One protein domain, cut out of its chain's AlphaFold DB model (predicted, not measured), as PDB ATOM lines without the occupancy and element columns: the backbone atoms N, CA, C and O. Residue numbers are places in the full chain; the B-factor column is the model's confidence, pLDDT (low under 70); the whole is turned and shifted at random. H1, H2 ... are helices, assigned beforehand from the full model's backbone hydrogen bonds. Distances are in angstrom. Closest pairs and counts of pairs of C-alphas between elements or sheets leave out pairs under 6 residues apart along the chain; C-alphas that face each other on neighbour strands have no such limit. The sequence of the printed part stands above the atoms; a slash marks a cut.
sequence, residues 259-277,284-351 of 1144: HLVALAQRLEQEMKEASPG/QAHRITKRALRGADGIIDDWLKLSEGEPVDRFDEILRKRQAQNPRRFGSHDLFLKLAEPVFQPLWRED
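What this domain is: This is residues 259 to 277 and 284 to 351 of the 1144 residues of an uncharacterized protein of Alicyclobacillus macrosporangiidus (UniProt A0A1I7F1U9). The longest helix, H1, makes one side of a compact helical body, short H4 sits in the middle, and H3 with H2 makes the other side. Little H5 packs on residues 260 to 264 of H1. The printed part has 87 residues, all helix in class, with H1 to H5 in chain order and no named strand. The radius of gyration of the C-alphas is 12.6 A; spans are 32 by 29 by 21 A.

Where its parts are: H1, residues 259 to 273, starts at C-alpha (-9.737, 40.826, 7.852) and measures 21.0 A. H3, 312 to 325, measures 20.4 A. H2 is 296 to 303, H4 333 to 339, and H5 346 to 349, ending at C-alpha (-2.015, 43.406, 18.511).

How they stand to each other: H1 touches H5, closest C-alphas Leu 260 and Leu 347, 6.0 A. H1 and H4 are close but not clearly touching, C-alphas Leu 267 and Lys 338 closest at 8.0 A. H4 and H3, a helical hairpin, touch, closest C-alphas Leu 337 and Asp 316, 6.5 A, opposite ways at 37 degrees, only just steep. H3 touches H2, closest C-alphas Phe 315 and Trp 303, 7.0 A. H1 and H3 are apart. In H1 to H4 every O i to N i+4 pair is within hydrogen-bond range; H5 is too short for one.

The domain as a whole: Residues 278 to 283 are cut out, a C-alpha gap of 15.1 A. Residue 284 alone is under pLDDT 70.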
ATOM      1  N   HIS A 259     -10.391  42.060   7.407       94.06
ATOM      2  CA  HIS A 259      -9.737  40.826   7.852       94.06
ATOM      3  C   HIS A 259      -9.905  40.589   9.358       94.06
ATOM      4  O   HIS A 259     -10.183  39.460   9.763       94.06
ATOM      5  N   LEU A 260      -9.821  41.639  10.187       94.19
ATOM      6  CA  LEU A 260     -10.071  41.547  11.633       94.19
ATOM      7  C   LEU A 260     -11.537  41.213  11.924       94.19
ATOM      8  O   LEU A 260     -11.826  40.419  12.819       94.19
ATOM      9  N   VAL A 261     -12.469  41.761  11.135       94.88
ATOM     10  CA  VAL A 261     -13.897  41.413  11.215       94.88
ATOM     11  C   VAL A 261     -14.114  39.926  10.933       94.88
ATOM     12  O   VAL A 261     -14.781  39.248  11.718       94.88
ATOM     13  N   ALA A 262     -13.526  39.396   9.859       95.44
ATOM     14  CA  ALA A 262     -13.622  37.974   9.530       95.44
ATOM     15  C   ALA A 262     -12.999  37.088  10.627       95.44
ATOM     16  O   ALA A 262     -13.570  36.062  11.005       95.44
ATOM     17  N   LEU A 263     -11.863  37.510  11.193       96.50
ATOM     18  CA  LEU A 263     -11.191  36.796  12.277       96.50
ATOM     19  C   LEU A 263     -12.017  36.794  13.576       96.50
ATOM     20  O   LEU A 263     -12.100  35.768  14.249       96.50
ATOM     21  N   ALA A 264     -12.683  37.903  13.907       95.19
ATOM     22  CA  ALA A 264     -13.571  37.992  15.063       95.19
ATOM     23  C   ALA A 264     -14.814  37.104  14.909       95.19
ATOM     24  O   ALA A 264     -15.206  36.421  15.853       95.19
ATOM     25  N   GLN A 265     -15.403  37.056  13.711       94.62
ATOM     26  CA  GLN A 265     -16.515  36.151  13.406       94.62
ATOM     27  C   GLN A 265     -16.096  34.681  13.514       94.62
ATOM     28  O   GLN A 265     -16.833  33.865  14.068       94.62
ATOM     29  N   ARG A 266     -14.889  34.346  13.037       95.25
ATOM     30  CA  ARG A 266     -14.311  33.008  13.201       95.25
ATOM     31  C   ARG A 266     -14.134  32.649  14.676       95.25
ATOM     32  O   ARG A 266     -14.530  31.559  15.072       95.25
ATOM     33  N   LEU A 267     -13.596  33.562  15.490       95.06
ATOM     34  CA  LEU A 267     -13.451  33.368  16.936       95.06
ATOM     35  C   LEU A 267     -14.802  33.057  17.602       95.06
ATOM     36  O   LEU A 267     -14.912  32.102  18.368       95.06
ATOM     37  N   GLU A 268     -15.838  33.839  17.293       93.69
ATOM     38  CA  GLU A 268     -17.193  33.642  17.829       93.69
ATOM     39  C   GLU A 268     -17.779  32.280  17.439       93.69
ATOM     40  O   GLU A 268     -18.377  31.600  18.279       93.69
ATOM     41  N   GLN A 269     -17.571  31.858  16.190       90.88
ATOM     42  CA  GLN A 269     -18.030  30.566  15.688       90.88
ATOM     43  C   GLN A 269     -17.270  29.395  16.330       90.88
ATOM     44  O   GLN A 269     -17.905  28.458  16.811       90.88
ATOM     45  N   GLU A 270     -15.939  29.468  16.442       92.31
ATOM     46  CA  GLU A 270     -15.141  28.441  17.127       92.31
ATOM     47  C   GLU A 270     -15.538  28.322  18.608       92.31
ATOM     48  O   GLU A 270     -15.684  27.218  19.130       92.31
ATOM     49  N   MET A 271     -15.785  29.443  19.298       90.56
ATOM     50  CA  MET A 271     -16.270  29.425  20.685       90.56
ATOM     51  C   MET A 271     -17.680  28.838  20.815       90.56
ATOM     52  O   MET A 271     -18.001  28.224  21.837       90.56
ATOM     53  N   LYS A 272     -18.534  29.030  19.805       88.19
ATOM     54  CA  LYS A 272     -19.874  28.438  19.747       88.19
ATOM     55  C   LYS A 272     -19.805  26.922  19.574       88.19
ATOM     56  O   LYS A 272     -20.512  26.213  20.286       88.19
ATOM     57  N   GLU A 273     -18.945  26.437  18.683       87.31
ATOM     58  CA  GLU A 273     -18.735  25.008  18.409       87.31
ATOM     59  C   GLU A 273     -18.043  24.290  19.575       87.31
ATOM     60  O   GLU A 273     -18.456  23.203  19.971       87.31
ATOM     61  N   ALA A 274     -17.039  24.926  20.186       85.88
ATOM     62  CA  ALA A 274     -16.299  24.372  21.319       85.88
ATOM     63  C   ALA A 274     -17.054  24.463  22.659       85.88
ATOM     64  O   ALA A 274     -16.608  23.904  23.663       85.88
ATOM     65  N   SER A 275     -18.178  25.186  22.719       85.25
ATOM     66  CA  SER A 275     -18.903  25.431  23.965       85.25
ATOM     67  C   SER A 275     -19.555  24.148  24.502       85.25
ATOM     68  O   SER A 275     -20.540  23.683  23.932       85.25
ATOM     69  N   PRO A 276     -19.159  23.648  25.691       78.12
ATOM     70  CA  PRO A 276     -19.773  22.466  26.308       78.12
ATOM     71  C   PRO A 276     -21.155  22.755  26.935       78.12
ATOM     72  O   PRO A 276     -21.689  21.934  27.684       78.12
ATOM     73  N   GLY A 277     -21.689  23.966  26.730       78.75
ATOM     74  CA  GLY A 277     -22.990  24.416  27.218       78.75
ATOM     75  C   GLY A 277     -24.173  23.875  26.408       78.75
ATOM     76  O   GLY A 277     -24.056  22.919  25.654       78.75
ATOM     77  N   GLN A 284     -26.964  34.261  16.599       66.06
ATOM     78  CA  GLN A 284     -26.032  35.264  17.126       66.06
ATOM     79  C   GLN A 284     -25.434  34.891  18.496       66.06
ATOM     80  O   GLN A 284     -24.885  35.730  19.215       66.06
ATOM     81  N   ALA A 285     -25.553  33.623  18.887       78.12
ATOM     82  CA  ALA A 285     -24.991  33.102  20.127       78.12
ATOM     83  C   ALA A 285     -23.463  33.261  20.205       78.12
ATOM     84  O   ALA A 285     -22.791  33.237  19.182       78.12
ATOM     85  N   HIS A 286     -22.930  33.361  21.429       86.25
ATOM     86  CA  HIS A 286     -21.482  33.385  21.721       86.25
ATOM     87  C   HIS A 286     -20.697  34.574  21.160       86.25
ATOM     88  O   HIS A 286     -19.475  34.599  21.262       86.25
ATOM     89  N   ARG A 287     -21.389  35.611  20.684       90.56
ATOM     90  CA  ARG A 287     -20.766  36.879  20.309       90.56
ATOM     91  C   ARG A 287     -19.934  37.504  21.415       90.56
ATOM     92  O   ARG A 287     -20.288  37.453  22.601       90.56
ATOM     93  N   ILE A 288     -18.869  38.183  21.008       93.06
ATOM     94  CA  ILE A 288     -18.022  38.950  21.912       93.06
ATOM     95  C   ILE A 288     -18.843  40.125  22.443       93.06
ATOM     96  O   ILE A 288     -19.355  40.947  21.688       93.06
ATOM     97  N   THR A 289     -18.984  40.203  23.765       90.00
ATOM     98  CA  THR A 289     -19.730  41.274  24.437       90.00
ATOM     99  C   THR A 289     -18.799  42.107  25.300       90.00
ATOM    100  O   THR A 289     -17.814  41.599  25.839       90.00
ATOM    101  N   LYS A 290     -19.169  43.367  25.544       85.94
ATOM    102  CA  LYS A 290     -18.466  44.258  26.482       85.94
ATOM    103  C   LYS A 290     -18.314  43.626  27.872       85.94
ATOM    104  O   LYS A 290     -17.280  43.740  28.524       85.94
ATOM    105  N   ARG A 291     -19.322  42.859  28.309       85.38
ATOM    106  CA  ARG A 291     -19.267  42.064  29.545       85.38
ATOM    107  C   ARG A 291     -18.156  41.013  29.531       85.38
ATOM    108  O   ARG A 291     -17.515  40.817  30.563       85.38
ATOM    109  N   ALA A 292     -17.988  40.302  28.419       89.69
ATOM    110  CA  ALA A 292     -16.949  39.288  28.274       89.69
ATOM    111  C   ALA A 292     -15.551  39.923  28.207       89.69
ATOM    112  O   ALA A 292     -14.622  39.358  28.768       89.69
ATOM    113  N   LEU A 293     -15.434  41.129  27.642       89.69
ATOM    114  CA  LEU A 293     -14.200  41.921  27.577       89.69
ATOM    115  C   LEU A 293     -13.937  42.793  28.816       89.69
ATOM    116  O   LEU A 293     -13.074  43.668  28.800       89.69
ATOM    117  N   ARG A 294     -14.667  42.611  29.921       86.31
ATOM    118  CA  ARG A 294     -14.493  43.485  31.087       86.31
ATOM    119  C   ARG A 294     -13.064  43.386  31.642       86.31
ATOM    120  O   ARG A 294     -12.632  42.314  32.061       86.31
ATOM    121  N   GLY A 295     -12.381  44.527  31.710       82.94
ATOM    122  CA  GLY A 295     -10.986  44.618  32.153       82.94
ATOM    123  C   GLY A 295      -9.955  44.365  31.049       82.94
ATOM    124  O   GLY A 295      -8.772  44.285  31.378       82.94
ATOM    125  N   ALA A 296     -10.385  44.259  29.783       85.50
ATOM    126  CA  ALA A 296      -9.515  44.022  28.633       85.50
ATOM    127  C   ALA A 296      -8.382  45.046  28.526       85.50
ATOM    128  O   ALA A 296      -7.251  44.617  28.369       85.50
ATOM    129  N   ASP A 297      -8.635  46.346  28.717       79.75
ATOM    130  CA  ASP A 297      -7.602  47.391  28.577       79.75
ATOM    131  C   ASP A 297      -6.345  47.082  29.403       79.75
ATOM    132  O   ASP A 297      -5.228  47.102  28.904       79.75
ATOM    133  N   GLY A 298      -6.528  46.706  30.673       81.00
ATOM    134  CA  GLY A 298      -5.409  46.376  31.551       81.00
ATOM    135  C   GLY A 298      -4.737  45.042  31.219       81.00
ATOM    136  O   GLY A 298      -3.566  44.872  31.541       81.00
ATOM    137  N   ILE A 299      -5.470  44.098  30.628       88.00
ATOM    138  CA  ILE A 299      -4.938  42.799  30.195       88.00
ATOM    139  C   ILE A 299      -4.109  42.989  28.922       88.00
ATOM    140  O   ILE A 299      -2.964  42.558  28.880       88.00
ATOM    141  N   ILE A 300      -4.660  43.693  27.933       87.44
ATOM    142  CA  ILE A 300      -4.013  44.000  26.657       87.44
ATOM    143  C   ILE A 300      -2.757  44.848  26.895       87.44
ATOM    144  O   ILE A 300      -1.707  44.511  26.363       87.44
ATOM    145  N   ASP A 301      -2.807  45.857  27.774       83.94
ATOM    146  CA  ASP A 301      -1.627  46.633  28.195       83.94
ATOM    147  C   ASP A 301      -0.483  45.746  28.720       83.94
ATOM    148  O   ASP A 301       0.693  46.055  28.524       83.94
ATOM    149  N   ASP A 302      -0.805  44.678  29.456       87.12
ATOM    150  CA  ASP A 302       0.197  43.754  29.989       87.12
ATOM    151  C   ASP A 302       0.662  42.749  28.930       87.12
ATOM    152  O   ASP A 302       1.841  42.407  28.899       87.12
ATOM    153  N   TRP A 303      -0.228  42.316  28.039       89.81
ATOM    154  CA  TRP A 303       0.090  41.408  26.937       89.81
ATOM    155  C   TRP A 303       0.925  42.058  25.836       89.81
ATOM    156  O   TRP A 303       1.788  41.395  25.273       89.81
ATOM    157  N   LEU A 304       0.750  43.354  25.571       86.75
ATOM    158  CA  LEU A 304       1.589  44.114  24.634       86.75
ATOM    159  C   LEU A 304       3.058  44.201  25.086       86.75
ATOM    160  O   LEU A 304       3.924  44.535  24.284       86.75
ATOM    161  N   LYS A 305       3.354  43.893  26.356       88.69
ATOM    162  CA  LYS A 305       4.727  43.796  26.883       88.69
ATOM    163  C   LYS A 305       5.361  42.421  26.643       88.69
ATOM    164  O   LYS A 305       6.540  42.252  26.943       88.69
ATOM    165  N   LEU A 306       4.590  41.442  26.166       88.75
ATOM    166  CA  LEU A 306       5.049  40.086  25.870       88.75
ATOM    167  C   LEU A 306       5.451  39.948  24.395       88.75
ATOM    168  O   LEU A 306       4.853  40.558  23.504       88.75
ATOM    169  N   SER A 307       6.455  39.108  24.131       82.62
ATOM    170  CA  SER A 307       6.952  38.852  22.776       82.62
ATOM    171  C   SER A 307       5.953  38.046  21.923       82.62
ATOM    172  O   SER A 307       5.048  37.383  22.439       82.62
ATOM    173  N   GLU A 308       6.075  38.137  20.597       73.06
ATOM    174  CA  GLU A 308       5.335  37.293  19.648       73.06
ATOM    175  C   GLU A 308       5.948  35.887  19.652       73.06
ATOM    176  O   GLU A 308       6.928  35.624  18.966       73.06
ATOM    177  N   GLY A 309       5.416  34.996  20.493       74.62
ATOM    178  CA  GLY A 309       5.921  33.623  20.639       74.62
ATOM    179  C   GLY A 309       5.882  33.068  22.063       74.62
ATOM    180  O   GLY A 309       6.132  31.881  22.250       74.62
ATOM    181  N   GLU A 310       5.547  33.893  23.062       86.69
ATOM    182  CA  GLU A 310       5.349  33.415  24.436       86.69
ATOM    183  C   GLU A 310       4.274  32.310  24.505       86.69
ATOM    184  O   GLU A 310       3.249  32.394  23.816       86.69
ATOM    185  N   PRO A 311       4.459  31.286  25.359       88.38
ATOM    186  CA  PRO A 311       3.470  30.232  25.530       88.38
ATOM    187  C   PRO A 311       2.187  30.780  26.168       88.38
ATOM    188  O   PRO A 311       2.220  31.666  27.026       88.38
ATOM    189  N   VAL A 312       1.044  30.195  25.796       87.50
ATOM    190  CA  VAL A 312      -0.294  30.591  26.284       87.50
ATOM    191  C   VAL A 312      -0.380  30.604  27.820       87.50
ATOM    192  O   VAL A 312      -1.065  31.453  28.388       87.50
ATOM    193  N   ASP A 313       0.377  29.745  28.508       87.88
ATOM    194  CA  ASP A 313       0.427  29.688  29.976       87.88
ATOM    195  C   ASP A 313       0.873  31.010  30.619       87.88
ATOM    196  O   ASP A 313       0.322  31.418  31.643       87.88
ATOM    197  N   ARG A 314       1.810  31.739  29.996       89.50
ATOM    198  CA  ARG A 314       2.236  33.062  30.484       89.50
ATOM    199  C   ARG A 314       1.123  34.094  30.385       89.50
ATOM    200  O   ARG A 314       0.952  34.916  31.289       89.50
ATOM    201  N   PHE A 315       0.331  34.032  29.318       90.31
ATOM    202  CA  PHE A 315      -0.855  34.869  29.182       90.31
ATOM    203  C   PHE A 315      -1.905  34.504  30.249       90.31
ATOM    204  O   PHE A 315      -2.467  35.410  30.872       90.31
ATOM    205  N   ASP A 316      -2.121  33.212  30.533       91.00
ATOM    206  CA  ASP A 316      -3.053  32.741  31.573       91.00
ATOM    207  C   ASP A 316      -2.633  33.172  32.993       91.00
ATOM    208  O   ASP A 316      -3.469  33.610  33.790       91.00
ATOM    209  N   GLU A 317      -1.339  33.147  33.322       90.25
ATOM    210  CA  GLU A 317      -0.823  33.651  34.604       90.25
ATOM    211  C   GLU A 317      -1.236  35.113  34.858       90.25
ATOM    212  O   GLU A 317      -1.716  35.458  35.948       90.25
ATOM    213  N   ILE A 318      -1.117  35.970  33.835       89.56
ATOM    214  CA  ILE A 318      -1.546  37.375  33.894       89.56
ATOM    215  C   ILE A 318      -3.060  37.465  34.119       89.56
ATOM    216  O   ILE A 318      -3.511  38.236  34.978       89.56
ATOM    217  N   LEU A 319      -3.850  36.653  33.407       90.31
ATOM    218  CA  LEU A 319      -5.308  36.613  33.560       90.31
ATOM    219  C   LEU A 319      -5.718  36.233  34.984       90.31
ATOM    220  O   LEU A 319      -6.510  36.949  35.606       90.31
ATOM    221  N   ARG A 320      -5.152  35.154  35.538       88.50
ATOM    222  CA  ARG A 320      -5.447  34.688  36.904       88.50
ATOM    223  C   ARG A 320      -5.074  35.734  37.947       88.50
ATOM    224  O   ARG A 320      -5.855  35.983  38.869       88.50
ATOM    225  N   LYS A 321      -3.927  36.401  37.781       87.31
ATOM    226  CA  LYS A 321      -3.484  37.487  38.664       87.31
ATOM    227  C   LYS A 321      -4.459  38.668  38.637       87.31
ATOM    228  O   LYS A 321      -4.916  39.109  39.694       87.31
ATOM    229  N   ARG A 322      -4.837  39.149  37.448       83.94
ATOM    230  CA  ARG A 322      -5.809  40.248  37.265       83.94
ATOM    231  C   ARG A 322      -7.188  39.886  37.830       83.94
ATOM    232  O   ARG A 322      -7.807  40.699  38.520       83.94
ATOM    233  N   GLN A 323      -7.655  38.660  37.595       85.94
ATOM    234  CA  GLN A 323      -8.929  38.174  38.123       85.94
ATOM    235  C   GLN A 323      -8.922  38.086  39.656       85.94
ATOM    236  O   GLN A 323      -9.905  38.468  40.288       85.94
ATOM    237  N   ALA A 324      -7.822  37.631  40.265       81.94
ATOM    238  CA  ALA A 324      -7.680  37.567  41.719       81.94
ATOM    239  C   ALA A 324      -7.689  38.961  42.370       81.94
ATOM    240  O   ALA A 324      -8.301  39.139  43.422       81.94
ATOM    241  N   GLN A 325      -7.071  39.955  41.723       77.25
ATOM    242  CA  GLN A 325      -7.044  41.342  42.199       77.25
ATOM    243  C   GLN A 325      -8.418  42.022  42.136       77.25
ATOM    244  O   GLN A 325      -8.755  42.820  43.010       77.25
ATOM    245  N   ASN A 326      -9.224  41.738  41.106       73.94
ATOM    246  CA  ASN A 326     -10.542  42.354  40.954       73.94
ATOM    247  C   ASN A 326     -11.605  41.387  40.401       73.94
ATOM    248  O   ASN A 326     -12.106  41.568  39.286       73.94
ATOM    249  N   PRO A 327     -12.052  40.400  41.200       78.56
ATOM    250  CA  PRO A 327     -12.914  39.320  40.714       78.56
ATOM    251  C   PRO A 327     -14.299  39.804  40.270       78.56
ATOM    252  O   PRO A 327     -14.992  39.127  39.515       78.56
ATOM    253  N   ARG A 328     -14.737  40.982  40.738       75.06
ATOM    254  CA  ARG A 328     -16.028  41.569  40.352       75.06
ATOM    255  C   ARG A 328     -15.965  42.334  39.035       75.06
ATOM    256  O   ARG A 328     -16.996  42.443  38.379       75.06
ATOM    257  N   ARG A 329     -14.804  42.878  38.660       77.56
ATOM    258  CA  ARG A 329     -14.619  43.662  37.429       77.56
ATOM    259  C   ARG A 329     -13.775  42.926  36.387       77.56
ATOM    260  O   ARG A 329     -13.063  43.561  35.623       77.56
ATOM    261  N   PHE A 330     -13.903  41.605  36.341       86.81
ATOM    262  CA  PHE A 330     -13.274  40.751  35.337       86.81
ATOM    263  C   PHE A 330     -14.329  40.173  34.376       86.81
ATOM    264  O   PHE A 330     -15.504  40.025  34.747       86.81
ATOM    265  N   GLY A 331     -13.912  39.931  33.134       88.56
ATOM    266  CA  GLY A 331     -14.716  39.406  32.034       88.56
ATOM    267  C   GLY A 331     -14.757  37.876  31.972       88.56
ATOM    268  O   GLY A 331     -14.794  37.207  33.006       88.56
ATOM    269  N   SER A 332     -14.803  37.321  30.759       90.69
ATOM    270  CA  SER A 332     -14.760  35.872  30.523       90.69
ATOM    271  C   SER A 332     -13.314  35.401  30.429       90.69
ATOM    272  O   SER A 332     -12.569  35.881  29.582       90.69
ATOM    273  N   HIS A 333     -12.930  34.456  31.289       91.81
ATOM    274  CA  HIS A 333     -11.600  33.843  31.251       91.81
ATOM    275  C   HIS A 333     -11.390  33.084  29.935       91.81
ATOM    276  O   HIS A 333     -10.422  33.363  29.239       91.81
ATOM    277  N   ASP A 334     -12.361  32.259  29.536       91.12
ATOM    278  CA  ASP A 334     -12.308  31.451  28.312       91.12
ATOM    279  C   ASP A 334     -12.114  32.302  27.044       91.12
ATOM    280  O   ASP A 334     -11.344  31.929  26.163       91.12
ATOM    281  N   LEU A 335     -12.775  33.467  26.960       93.81
ATOM    282  CA  LEU A 335     -12.587  34.396  25.836       93.81
ATOM    283  C   LEU A 335     -11.147  34.908  25.782       93.81
ATOM    284  O   LEU A 335     -10.536  34.902  24.719       93.81
ATOM    285  N   PHE A 336     -10.603  35.359  26.914       94.31
ATOM    286  CA  PHE A 336      -9.227  35.845  26.949       94.31
ATOM    287  C   PHE A 336      -8.230  34.721  26.658       94.31
ATOM    288  O   PHE A 336      -7.302  34.926  25.889       94.31
ATOM    289  N   LEU A 337      -8.443  33.519  27.188       93.12
ATOM    290  CA  LEU A 337      -7.568  32.387  26.894       93.12
ATOM    291  C   LEU A 337      -7.544  32.072  25.389       93.12
ATOM    292  O   LEU A 337      -6.473  31.879  24.823       93.12
ATOM    293  N   LYS A 338      -8.704  32.118  24.723       94.00
ATOM    294  CA  LYS A 338      -8.811  31.947  23.268       94.00
ATOM    295  C   LYS A 338      -8.138  33.095  22.497       94.00
ATOM    296  O   LYS A 338      -7.462  32.848  21.508       94.00
ATOM    297  N   LEU A 339      -8.244  34.337  22.980       94.81
ATOM    298  CA  LEU A 339      -7.553  35.511  22.412       94.81
ATOM    299  C   LEU A 339      -6.023  35.477  22.573       94.81
ATOM    300  O   LEU A 339      -5.329  36.210  21.865       94.81
ATOM    301  N   ALA A 340      -5.496  34.671  23.497       92.88
ATOM    302  CA  ALA A 340      -4.059  34.469  23.665       92.88
ATOM    303  C   ALA A 340      -3.472  33.488  22.634       92.88
ATOM    304  O   ALA A 340      -2.258  33.474  22.431       92.88
ATOM    305  N   GLU A 341      -4.302  32.688  21.953       92.50
ATOM    306  CA  GLU A 341      -3.838  31.805  20.881       92.50
ATOM    307  C   GLU A 341      -3.258  32.631  19.720       92.50
ATOM    308  O   GLU A 341      -3.900  33.598  19.297       92.50
ATOM    309  N   PRO A 342      -2.097  32.248  19.145       91.38
ATOM    310  CA  PRO A 342      -1.413  33.027  18.105       91.38
ATOM    311  C   PRO A 342      -2.305  33.456  16.933       91.38
ATOM    312  O   PRO A 342      -2.175  34.571  16.438       91.38
ATOM    313  N   VAL A 343      -3.259  32.606  16.538       93.50
ATOM    314  CA  VAL A 343      -4.208  32.866  15.440       93.50
ATOM    315  C   VAL A 343      -5.109  34.078  15.714       93.50
ATOM    316  O   VAL A 343      -5.472  34.783  14.777       93.50
ATOM    317  N   PHE A 344      -5.464  34.343  16.975       95.06
ATOM    318  CA  PHE A 344      -6.386  35.417  17.363       95.06
ATOM    319  C   PHE A 344      -5.690  36.647  17.956       95.06
ATOM    320  O   PHE A 344      -6.344  37.675  18.144       95.06
ATOM    321  N   GLN A 345      -4.375  36.589  18.195       93.19
ATOM    322  CA  GLN A 345      -3.598  37.742  18.665       93.19
ATOM    323  C   GLN A 345      -3.700  38.994  17.770       93.19
ATOM    324  O   GLN A 345      -3.732  40.093  18.333       93.19
ATOM    325  N   PRO A 346      -3.830  38.897  16.426       94.44
ATOM    326  CA  PRO A 346      -4.020  40.075  15.574       94.44
ATOM    327  C   PRO A 346      -5.194  40.973  15.989       94.44
ATOM    328  O   PRO A 346      -5.096  42.191  15.876       94.44
ATOM    329  N   LEU A 347      -6.262  40.400  16.567       92.81
ATOM    330  CA  LEU A 347      -7.456  41.136  17.012       92.81
ATOM    331  C   LEU A 347      -7.176  42.219  18.063       92.81
ATOM    332  O   LEU A 347      -8.003  43.111  18.239       92.81
ATOM    333  N   TRP A 348      -6.063  42.120  18.794       90.75
ATOM    334  CA  TRP A 348      -5.657  43.102  19.803       90.75
ATOM    335  C   TRP A 348      -4.217  43.606  19.631       90.75
ATOM    336  O   TRP A 348      -3.879  44.636  20.212       90.75
ATOM    337  N   ARG A 349      -3.367  42.927  18.848       89.44
ATOM    338  CA  ARG A 349      -2.015  43.406  18.511       89.44
ATOM    339  C   ARG A 349      -2.022  44.462  17.409       89.44
ATOM    340  O   ARG A 349      -1.346  45.473  17.564       89.44
ATOM    341  N   GLU A 350      -2.772  44.243  16.324       89.69
ATOM    342  CA  GLU A 350      -2.845  45.213  15.218       89.69
ATOM    343  C   GLU A 350      -3.584  46.475  15.652       89.69
ATOM    344  O   GLU A 350      -3.157  47.597  15.383       89.69
ATOM    345  N   ASP A 351      -4.689  46.278  16.368       84.31
ATOM    346  CA  ASP A 351      -5.481  47.357  16.927       84.31
ATOM    347  C   ASP A 351      -6.031  46.961  18.309       84.31
ATOM    348  O   ASP A 351      -7.053  46.273  18.400       84.31
TER     349      ASP A 351